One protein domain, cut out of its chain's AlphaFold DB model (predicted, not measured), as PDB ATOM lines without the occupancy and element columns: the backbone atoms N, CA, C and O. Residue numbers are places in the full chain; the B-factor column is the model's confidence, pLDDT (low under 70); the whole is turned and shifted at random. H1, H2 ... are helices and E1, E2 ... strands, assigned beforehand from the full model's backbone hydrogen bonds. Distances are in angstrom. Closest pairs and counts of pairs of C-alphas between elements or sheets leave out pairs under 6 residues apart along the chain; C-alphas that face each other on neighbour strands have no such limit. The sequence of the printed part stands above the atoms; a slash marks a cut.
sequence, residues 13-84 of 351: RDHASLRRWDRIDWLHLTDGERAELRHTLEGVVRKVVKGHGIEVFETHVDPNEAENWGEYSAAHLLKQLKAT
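AT A GLANCE: This is residues 13 to 84 of the 351 residues of an uncharacterized protein of Phyllobacterium leguminum (UniProt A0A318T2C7). A long two-stranded hairpin, E1 and E2, reaches out like an arm from a small helical body, in which H2 and H3 pack on each other at a slant. At the other end of the longest axis lie short H1 and the unnamed stretch of residues 18 to 30. The printed part has 72 residues with three named helices and two named strands, in the order H1, H2, E1, E2, H3; the sheet, E1 - E2, is antiparallel and the class is mixed, helices and strands. It is compact by its radius of gyration of the C-alphas, 12.9 A, but elongated in outline, with spans of 42 by 24 by 16 A.

HOW THE PARTS SIT: E1, residues 47 to 51, and E2, residues 56 to 60, are antiparallel neighbours and form a hairpin, with 144 degrees between their directions. N 48 and O 59 are 2.7 A apart and N 57 and O 50 are 2.9 A apart, both within hydrogen-bond range. The C-alphas of Lys 47 and His 60, which face each other, are 4.3 A apart. H3, residues 69 to 84, comes closest to E2 with the C-alphas of Ala 75 and His 60, 7.3 A apart. H2, residues 31 to 44, comes closest to E2 with the C-alphas of Glu 42 and His 60, 7.6 A apart. H2 and H3 touch, their closest C-alphas being those of Arg 38 and Leu 78, 6.0 A apart. They run opposite ways at a steep tilt of 41 degrees. H1, residues 13 to 17, is near H2, with 7 pairs of C-alphas within 10 A and the closest pair at 8.2 A. H1 is apart from H3, E1 and E2, and E1 is apart from H3. In H1, H2 and H3 every O i to N i+4 pair is within hydrogen-bond range.

IN THESE COORDINATES: H1 begins at C-alpha 13, (194.957, -30.469, 365.135). H2 is 19.9 A from first to last C-alpha. E1 measures 13.3 A and E2 13.1 A; C-alpha 51, where E1 ends, is at (162.321, -24.062, 373.917). H3, the longest helix, measures 22.6 A and ends at C-alpha 84, (186.983, -25.554, 382.235).

THE WHOLE: The two C-alphas farthest apart are those of His 28 and Ile 54, at 42.4 A. The printed part, residues 13 to 84, has no cut. The link from H1 to H2 is long, with 13 residues; those from H2 to E1 and from E1 to E2 are tight, and that from E2 to H3 is short. The mean pLDDT of the printed part is 81.3, and it is under 70 in residues 49 to 58, residue 64 and residues 83 to 84.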
ATOM      1  N   ARG A  13     195.436 -31.054 366.399       96.19
ATOM      2  CA  ARG A  13     194.957 -30.469 365.135       96.19
ATOM      3  C   ARG A  13     194.814 -31.521 364.035       96.19
ATOM      4  O   ARG A  13     193.852 -31.473 363.269       96.19
ATOM      5  N   ASP A  14     195.696 -32.516 364.003       94.62
ATOM      6  CA  ASP A  14     195.603 -33.640 363.064       94.62
ATOM      7  C   ASP A  14     194.386 -34.506 363.398       94.62
ATOM      8  O   ASP A  14     193.592 -34.851 362.522       94.62
ATOM      9  N   HIS A  15     194.161 -34.783 364.684       94.44
ATOM     10  CA  HIS A  15     192.949 -35.466 365.133       94.44
ATOM     11  C   HIS A  15     191.678 -34.662 364.824       94.44
ATOM     12  O   HIS A  15     190.701 -35.240 364.342       94.44
ATOM     13  N   ALA A  16     191.693 -33.343 365.025       93.50
ATOM     14  CA  ALA A  16     190.575 -32.456 364.713       93.50
ATOM     15  C   ALA A  16     190.260 -32.412 363.207       93.50
ATOM     16  O   ALA A  16     189.095 -32.527 362.822       93.50
ATOM     17  N   SER A  17     191.278 -32.320 362.342       93.69
ATOM     18  CA  SER A  17     191.094 -32.309 360.880       93.69
ATOM     19  C   SER A  17     190.488 -33.620 360.363       93.69
ATOM     20  O   SER A  17     189.625 -33.610 359.483       93.69
ATOM     21  N   LEU A  18     190.849 -34.743 360.991       93.06
ATOM     22  CA  LEU A  18     190.280 -36.066 360.736       93.06
ATOM     23  C   LEU A  18     188.959 -36.328 361.483       93.06
ATOM     24  O   LEU A  18     188.420 -37.432 361.389       93.06
ATOM     25  N   ARG A  19     188.430 -35.344 362.224       92.19
ATOM     26  CA  ARG A  19     187.218 -35.444 363.062       92.19
ATOM     27  C   ARG A  19     187.257 -36.577 364.101       92.19
ATOM     28  O   ARG A  19     186.219 -37.140 364.450       92.19
ATOM     29  N   ARG A  20     188.445 -36.912 364.606       92.50
ATOM     30  CA  ARG A  20     188.690 -37.917 365.658       92.50
ATOM     31  C   ARG A  20     188.730 -37.260 367.037       92.50
ATOM     32  O   ARG A  20     189.755 -37.260 367.714       92.50
ATOM     33  N   TRP A  21     187.616 -36.650 367.435       94.88
ATOM     34  CA  TRP A  21     187.517 -35.858 368.669       94.88
ATOM     35  C   TRP A  21     187.774 -36.683 369.937       94.88
ATOM     36  O   TRP A  21     188.289 -36.160 370.916       94.88
ATOM     37  N   ASP A  22     187.473 -37.983 369.900       90.50
ATOM     38  CA  ASP A  22     187.724 -38.955 370.971       90.50
ATOM     39  C   ASP A  22     189.214 -39.203 371.254       90.50
ATOM     40  O   ASP A  22     189.554 -39.763 372.293       90.50
ATOM     41  N   ARG A  23     190.103 -38.809 370.334       94.50
ATOM     42  CA  ARG A  23     191.558 -38.995 370.447       94.50
ATOM     43  C   ARG A  23     192.292 -37.764 370.955       94.50
ATOM     44  O   ARG A  23     193.502 -37.820 371.138       94.50
ATOM     45  N   ILE A  24     191.580 -36.662 371.174       94.50
ATOM     46  CA  ILE A  24     192.178 -35.429 371.670       94.50
ATOM     47  C   ILE A  24     192.220 -35.475 373.197       94.50
ATOM     48  O   ILE A  24     191.192 -35.357 373.864       94.50
ATOM     49  N   ASP A  25     193.424 -35.610 373.749       93.38
ATOM     50  CA  ASP A  25     193.661 -35.475 375.183       93.38
ATOM     51  C   ASP A  25     193.751 -33.993 375.575       93.38
ATOM     52  O   ASP A  25     194.818 -33.382 375.632       93.38
ATOM     53  N   TRP A  26     192.587 -33.390 375.802       91.38
ATOM     54  CA  TRP A  26     192.464 -31.957 376.070       91.38
ATOM     55  C   TRP A  26     193.031 -31.510 377.422       91.38
ATOM     56  O   TRP A  26     193.247 -30.312 377.621       91.38
ATOM     57  N   LEU A  27     193.271 -32.439 378.352       87.62
ATOM     58  CA  LEU A  27     193.832 -32.124 379.667       87.62
ATOM     59  C   LEU A  27     195.304 -31.713 379.570       87.62
ATOM     60  O   LEU A  27     195.756 -30.894 380.366       87.62
ATOM     61  N   HIS A  28     196.015 -32.234 378.569       90.44
ATOM     62  CA  HIS A  28     197.425 -31.938 378.316       90.44
ATOM     63  C   HIS A  28     197.644 -30.740 377.378       90.44
ATOM     64  O   HIS A  28     198.787 -30.387 377.094       90.44
ATOM     65  N   LEU A  29     196.570 -30.103 376.902       89.81
ATOM     66  CA  LEU A  29     196.655 -28.906 376.067       89.81
ATOM     67  C   LEU A  29     196.910 -27.653 376.908       89.81
ATOM     68  O   LEU A  29     196.381 -27.504 378.014       89.81
ATOM     69  N   THR A  30     197.665 -26.712 376.340       89.25
ATOM     70  CA  THR A  30     197.820 -25.366 376.913       89.25
ATOM     71  C   THR A  30     196.493 -24.595 376.896       89.25
ATOM     72  O   THR A  30     195.580 -24.922 376.137       89.25
ATOM     73  N   ASP A  31     196.365 -23.525 377.688       78.94
ATOM     74  CA  ASP A  31     195.148 -22.693 377.693       78.94
ATOM     75  C   ASP A  31     194.816 -22.104 376.317       78.94
ATOM     76  O   ASP A  31     193.652 -22.099 375.910       78.94
ATOM     77  N   GLY A  32     195.838 -21.665 375.573       84.19
ATOM     78  CA  GLY A  32     195.677 -21.170 374.206       84.19
ATOM     79  C   GLY A  32     195.142 -22.246 373.260       84.19
ATOM     80  O   GLY A  32     194.196 -22.001 372.513       84.19
ATOM     81  N   GLU A  33     195.675 -23.466 373.344       91.38
ATOM     82  CA  GLU A  33     195.206 -24.595 372.534       91.38
ATOM     83  C   GLU A  33     193.806 -25.060 372.928       91.38
ATOM     84  O   GLU A  33     192.997 -25.367 372.054       91.38
ATOM     85  N   ARG A  34     193.472 -25.066 374.225       87.81
ATOM     86  CA  ARG A  34     192.107 -25.344 374.694       87.81
ATOM     87  C   ARG A  34     191.115 -24.315 374.158       87.81
ATOM     88  O   ARG A  34     190.021 -24.694 373.736       87.81
ATOM     89  N   ALA A  35     191.482 -23.034 374.144       82.25
ATOM     90  CA  ALA A  35     190.649 -21.969 373.593       82.25
ATOM     91  C   ALA A  35     190.457 -22.111 372.070       82.25
ATOM     92  O   ALA A  35     189.329 -21.991 371.586       82.25
ATOM     93  N   GLU A  36     191.522 -22.424 371.329       90.31
ATOM     94  CA  GLU A  36     191.479 -22.670 369.881       90.31
ATOM     95  C   GLU A  36     190.633 -23.904 369.529       90.31
ATOM     96  O   GLU A  36     189.761 -23.854 368.655       90.31
ATOM     97  N   LEU A  37     190.839 -25.009 370.249       93.12
ATOM     98  CA  LEU A  37     190.063 -26.235 370.099       93.12
ATOM     99  C   LEU A  37     188.585 -25.996 370.418       93.12
ATOM    100  O   LEU A  37     187.717 -26.442 369.664       93.12
ATOM    101  N   ARG A  38     188.280 -25.251 371.491       89.50
ATOM    102  CA  ARG A  38     186.910 -24.833 371.818       89.50
ATOM    103  C   ARG A  38     186.291 -24.073 370.652       89.50
ATOM    104  O   ARG A  38     185.203 -24.442 370.224       89.50
ATOM    105  N   HIS A  39     186.976 -23.062 370.117       85.69
ATOM    106  CA  HIS A  39     186.464 -22.261 369.005       85.69
ATOM    107  C   HIS A  39     186.195 -23.112 367.752       85.69
ATOM    108  O   HIS A  39     185.146 -22.991 367.120       85.69
ATOM    109  N   THR A  40     187.096 -24.047 367.446       91.69
ATOM    110  CA  THR A  40     186.928 -24.996 366.337       91.69
ATOM    111  C   THR A  40     185.693 -25.876 366.549       91.69
ATOM    112  O   THR A  40     184.856 -26.012 365.657       91.69
ATOM    113  N   LEU A  41     185.532 -26.438 367.749       91.44
ATOM    114  CA  LEU A  41     184.367 -27.247 368.100       91.44
ATOM    115  C   LEU A  41     183.068 -26.438 368.081       91.44
ATOM    116  O   LEU A  41     182.046 -26.972 367.671       91.44
ATOM    117  N   GLU A  42     183.076 -25.160 368.453       85.38
ATOM    118  CA  GLU A  42     181.883 -24.309 368.372       85.38
ATOM    119  C   GLU A  42     181.382 -24.097 366.941       85.38
ATOM    120  O   GLU A  42     180.176 -23.915 366.757       85.38
ATOM    121  N   GLY A  43     182.284 -24.146 365.953       86.56
ATOM    122  CA  GLY A  43     181.951 -24.104 364.530       86.56
ATOM    123  C   GLY A  43     181.511 -25.450 363.945       86.56
ATOM    124  O   GLY A  43     180.785 -25.474 362.951       86.56
ATOM    125  N   VAL A  44     181.924 -26.573 364.543       90.75
ATOM    126  CA  VAL A  44     181.621 -27.927 364.035       90.75
ATOM    127  C   VAL A  44     180.413 -28.556 364.725       90.75
ATOM    128  O   VAL A  44     179.606 -29.225 364.074       90.75
ATOM    129  N   VAL A  45     180.287 -28.384 366.040       86.19
ATOM    130  CA  VAL A  45     179.181 -28.940 366.818       86.19
ATOM    131  C   VAL A  45     177.906 -28.230 366.396       86.19
ATOM    132  O   VAL A  45     177.796 -27.005 366.457       86.19
ATOM    133  N   ARG A  46     176.919 -29.017 365.972       88.31
ATOM    134  CA  ARG A  46     175.644 -28.485 365.515       88.31
ATOM    135  C   ARG A  46     174.983 -27.675 366.623       88.31
ATOM    136  O   ARG A  46     174.887 -28.108 367.775       88.31
ATOM    137  N   LYS A  47     174.463 -26.519 366.233       80.56
ATOM    138  CA  LYS A  47     173.568 -25.734 367.064       80.56
ATOM    139  C   LYS A  47     172.128 -26.209 366.886       80.56
ATOM    140  O   LYS A  47     171.670 -26.460 365.772       80.56
ATOM    141  N   VAL A  48     171.428 -26.357 367.997       70.50
ATOM    142  CA  VAL A  48     170.018 -26.715 368.078       70.50
ATOM    143  C   VAL A  48     169.255 -25.571 368.719       70.50
ATOM    144  O   VAL A  48     169.738 -24.908 369.638       70.50
ATOM    145  N   VAL A  49     168.041 -25.355 368.228       66.44
ATOM    146  CA  VAL A  49     167.112 -24.413 368.837       66.44
ATOM    147  C   VAL A  49     166.267 -25.173 369.851       66.44
ATOM    148  O   VAL A  49     165.595 -26.143 369.495       66.44
ATOM    149  N   LYS A  50     166.316 -24.755 371.113       58.97
ATOM    150  CA  LYS A  50     165.539 -25.334 372.217       58.97
ATOM    151  C   LYS A  50     164.502 -24.331 372.727       58.97
ATOM    152  O   LYS A  50     164.666 -23.134 372.525       58.97
ATOM    153  N   GLY A  51     163.438 -24.837 373.357       56.03
ATOM    154  CA  GLY A  51     162.321 -24.062 373.917       56.03
ATOM    155  C   GLY A  51     160.952 -24.368 373.273       56.03
ATOM    156  O   GLY A  51     160.827 -25.319 372.497       56.03
ATOM    157  N   HIS A  52     159.902 -23.611 373.615       46.53
ATOM    158  CA  HIS A  52     158.497 -23.855 373.201       46.53
ATOM    159  C   HIS A  52     157.921 -22.810 372.232       46.53
ATOM    160  O   HIS A  52     156.720 -22.556 372.227       46.53
ATOM    161  N   GLY A  53     158.756 -22.151 371.432       48.72
ATOM    162  CA  GLY A  53     158.294 -21.178 370.432       48.72
ATOM    163  C   GLY A  53     158.120 -19.755 370.971       48.72
ATOM    164  O   GLY A  53     158.488 -18.830 370.264       48.72
ATOM    165  N   ILE A  54     157.662 -19.583 372.222       42.47
ATOM    166  CA  ILE A  54     157.670 -18.278 372.938       42.47
ATOM    167  C   ILE A  54     159.055 -17.933 373.518       42.47
ATOM    168  O   ILE A  54     159.436 -16.779 373.657       42.47
ATOM    169  N   GLU A  55     159.846 -18.954 373.817       46.84
ATOM    170  CA  GLU A  55     161.252 -18.829 374.174       46.84
ATOM    171  C   GLU A  55     161.980 -19.810 373.295       46.84
ATOM    172  O   GLU A  55     161.625 -20.992 373.256       46.84
ATOM    173  N   VAL A  56     162.949 -19.302 372.547       50.22
ATOM    174  CA  VAL A  56     163.791 -20.109 371.682       50.22
ATOM    175  C   VAL A  56     165.224 -19.666 371.853       50.22
ATOM    176  O   VAL A  56     165.547 -18.506 371.622       50.22
ATOM    177  N   PHE A  57     166.096 -20.590 372.226       56.50
ATOM    178  CA  PHE A  57     167.520 -20.319 372.313       56.50
ATOM    179  C   PHE A  57     168.302 -21.235 371.411       56.50
ATOM    180  O   PHE A  57     167.977 -22.412 371.256       56.50
ATOM    181  N   GLU A  58     169.365 -20.683 370.849       61.47
ATOM    182  CA  GLU A  58     170.352 -21.451 370.126       61.47
ATOM    183  C   GLU A  58     171.414 -21.949 371.115       61.47
ATOM    184  O   GLU A  58     172.059 -21.167 371.811       61.47
ATOM    185  N   THR A  59     171.594 -23.264 371.194       72.00
ATOM    186  CA  THR A  59     172.652 -23.900 371.987       72.00
ATOM    187  C   THR A  59     173.337 -24.976 371.165       72.00
ATOM    188  O   THR A  59     172.766 -25.491 370.214       72.00
ATOM    189  N   HIS A  60     174.554 -25.366 371.530       80.25
ATOM    190  CA  HIS A  60     175.162 -26.577 370.982       80.25
ATOM    191  C   HIS A  60     174.378 -27.817 371.440       80.25
ATOM    192  O   HIS A  60     173.855 -27.834 372.559       80.25
ATOM    193  N   VAL A  61     174.262 -28.818 370.562       74.56
ATOM    194  CA  VAL A  61     173.588 -30.098 370.846       74.56
ATOM    195  C   VAL A  61     174.189 -30.761 372.092       74.56
ATOM    196  O   VAL A  61     175.410 -30.758 372.267       74.56
ATOM    197  N   ASP A  62     173.351 -31.305 372.982       78.44
ATOM    198  CA  ASP A  62     173.869 -32.083 374.117       78.44
ATOM    199  C   ASP A  62     174.436 -33.416 373.591       78.44
ATOM    200  O   ASP A  62     173.871 -33.975 372.647       78.44
ATOM    201  N   PRO A  63     175.507 -33.979 374.182       76.00
ATOM    202  CA  PRO A  63     176.028 -35.275 373.752       76.00
ATOM    203  C   PRO A  63     174.947 -36.361 373.674       76.00
ATOM    204  O   PRO A  63     174.919 -37.134 372.722       76.00
ATOM    205  N   ASN A  64     173.987 -36.379 374.603       69.06
ATOM    206  CA  ASN A  64     172.901 -37.367 374.608       69.06
ATOM    207  C   ASN A  64     171.897 -37.191 373.452       69.06
ATOM    208  O   ASN A  64     171.100 -38.088 373.177       69.06
ATOM    209  N   GLU A  65     171.919 -36.042 372.783       73.25
ATOM    210  CA  GLU A  65     171.068 -35.703 371.642       73.25
ATOM    211  C   GLU A  65     171.781 -35.924 370.296       73.25
ATOM    212  O   GLU A  65     171.153 -35.780 369.246       73.25
ATOM    213  N   ALA A  66     173.063 -36.305 370.308       76.00
ATOM    214  CA  ALA A  66     173.847 -36.533 369.102       76.00
ATOM    215  C   ALA A  66     173.263 -37.651 368.213       76.00
ATOM    216  O   ALA A  66     172.716 -38.665 368.671       76.00
ATOM    217  N   GLU A  67     173.387 -37.475 366.900       80.00
ATOM    218  CA  GLU A  67     172.887 -38.413 365.894       80.00
ATOM    219  C   GLU A  67     173.900 -39.521 365.582       80.00
ATOM    220  O   GLU A  67     173.504 -40.605 365.154       80.00
ATOM    221  N   ASN A  68     175.190 -39.274 365.818       83.81
ATOM    222  CA  ASN A  68     176.275 -40.220 365.567       83.81
ATOM    223  C   ASN A  68     177.445 -40.031 366.550       83.81
ATOM    224  O   ASN A  68     177.508 -39.044 367.282       83.81
ATOM    225  N   TRP A  69     178.391 -40.975 366.541       82.94
ATOM    226  CA  TRP A  69     179.553 -40.969 367.438       82.94
ATOM    227  C   TRP A  69     180.468 -39.746 367.261       82.94
ATOM    228  O   TRP A  69     180.992 -39.211 368.238       82.94
ATOM    229  N   GLY A  70     180.644 -39.270 366.025       86.44
ATOM    230  CA  GLY A  70     181.449 -38.080 365.743       86.44
ATOM    231  C   GLY A  70     180.843 -36.813 366.352       86.44
ATOM    232  O   GLY A  70     181.546 -36.023 366.971       86.44
ATOM    233  N   GLU A  71     179.525 -36.643 366.233       84.12
ATOM    234  CA  GLU A  71     178.798 -35.537 366.865       84.12
ATOM    235  C   GLU A  71     178.795 -35.674 368.395       84.12
ATOM    236  O   GLU A  71     179.020 -34.683 369.084       84.12
ATOM    237  N   TYR A  72     178.625 -36.892 368.928       89.19
ATOM    238  CA  TYR A  72     178.689 -37.164 370.370       89.19
ATOM    239  C   TYR A  72     180.039 -36.747 370.957       89.19
ATOM    240  O   TYR A  72     180.088 -35.980 371.916       89.19
ATOM    241  N   SER A  73     181.132 -37.234 370.370       88.44
ATOM    242  CA  SER A  73     182.498 -36.969 370.835       88.44
ATOM    243  C   SER A  73     182.856 -35.485 370.736       88.44
ATOM    244  O   SER A  73     183.387 -34.930 371.696       88.44
ATOM    245  N   ALA A  74     182.478 -34.814 369.642       91.19
ATOM    246  CA  ALA A  74     182.650 -33.369 369.494       91.19
ATOM    247  C   ALA A  74     181.854 -32.578 370.547       91.19
ATOM    248  O   ALA A  74     182.403 -31.707 371.220       91.19
ATOM    249  N   ALA A  75     180.564 -32.891 370.720       81.25
ATOM    250  CA  ALA A  75     179.698 -32.220 371.686       81.25
ATOM    251  C   ALA A  75     180.161 -32.458 373.130       81.25
ATOM    252  O   ALA A  75     180.119 -31.549 373.959       81.25
ATOM    253  N   HIS A  76     180.632 -33.670 373.435       86.56
ATOM    254  CA  HIS A  76     181.135 -34.033 374.754       86.56
ATOM    255  C   HIS A  76     182.419 -33.271 375.080       86.56
ATOM    256  O   HIS A  76     182.518 -32.663 376.145       86.56
ATOM    257  N   LEU A  77     183.363 -33.233 374.140       91.12
ATOM    258  CA  LEU A  77     184.607 -32.488 374.289       91.12
ATOM    259  C   LEU A  77     184.353 -30.980 374.425       91.12
ATOM    260  O   LEU A  77     184.913 -30.335 375.308       91.12
ATOM    261  N   LEU A  78     183.436 -30.424 373.625       89.56
ATOM    262  CA  LEU A  78     183.027 -29.024 373.745       89.56
ATOM    263  C   LEU A  78     182.418 -28.723 375.121       89.56
ATOM    264  O   LEU A  78     182.719 -27.688 375.713       89.56
ATOM    265  N   LYS A  79     181.576 -29.624 375.641       83.44
ATOM    266  CA  LYS A  79     180.980 -29.509 376.979       83.44
ATOM    267  C   LYS A  79     182.052 -29.504 378.070       83.44
ATOM    268  O   LYS A  79     181.975 -28.672 378.968       83.44
ATOM    269  N   GLN A  80     183.057 -30.377 377.968       84.12
ATOM    270  CA  GLN A  80     184.188 -30.416 378.902       84.12
ATOM    271  C   GLN A  80     185.019 -29.128 378.847       84.12
ATOM    272  O   GLN A  80     185.230 -28.505 379.880       84.12
ATOM    273  N   LEU A  81     185.391 -28.668 377.650       82.31
ATOM    274  CA  LEU A  81     186.169 -27.437 377.471       82.31
ATOM    275  C   LEU A  81     185.423 -26.188 377.955       82.31
ATOM    276  O   LEU A  81     186.028 -25.292 378.538       82.31
ATOM    277  N   LYS A  82     184.104 -26.115 377.739       76.94
ATOM    278  CA  LYS A  82     183.266 -25.029 378.275       76.94
ATOM    279  C   LYS A  82     183.193 -25.053 379.796       76.94
ATOM    280  O   LYS A  82     183.170 -23.990 380.399       76.94
ATOM    281  N   ALA A  83     183.195 -26.240 380.397       68.88
ATOM    282  CA  ALA A  83     183.213 -26.397 381.844       68.88
ATOM    283  C   ALA A  83     184.572 -26.056 382.477       68.88
ATOM    284  O   ALA A  83     184.636 -25.943 383.690       68.88
ATOM    285  N   THR A  84     185.650 -25.902 381.704       68.12
ATOM    286  CA  THR A  84     186.983 -25.554 382.235       68.12
ATOM    287  C   THR A  84     187.511 -24.206 381.761       68.12
ATOM    288  O   THR A  84     188.556 -23.759 382.222       68.12
TER     289      THR A  84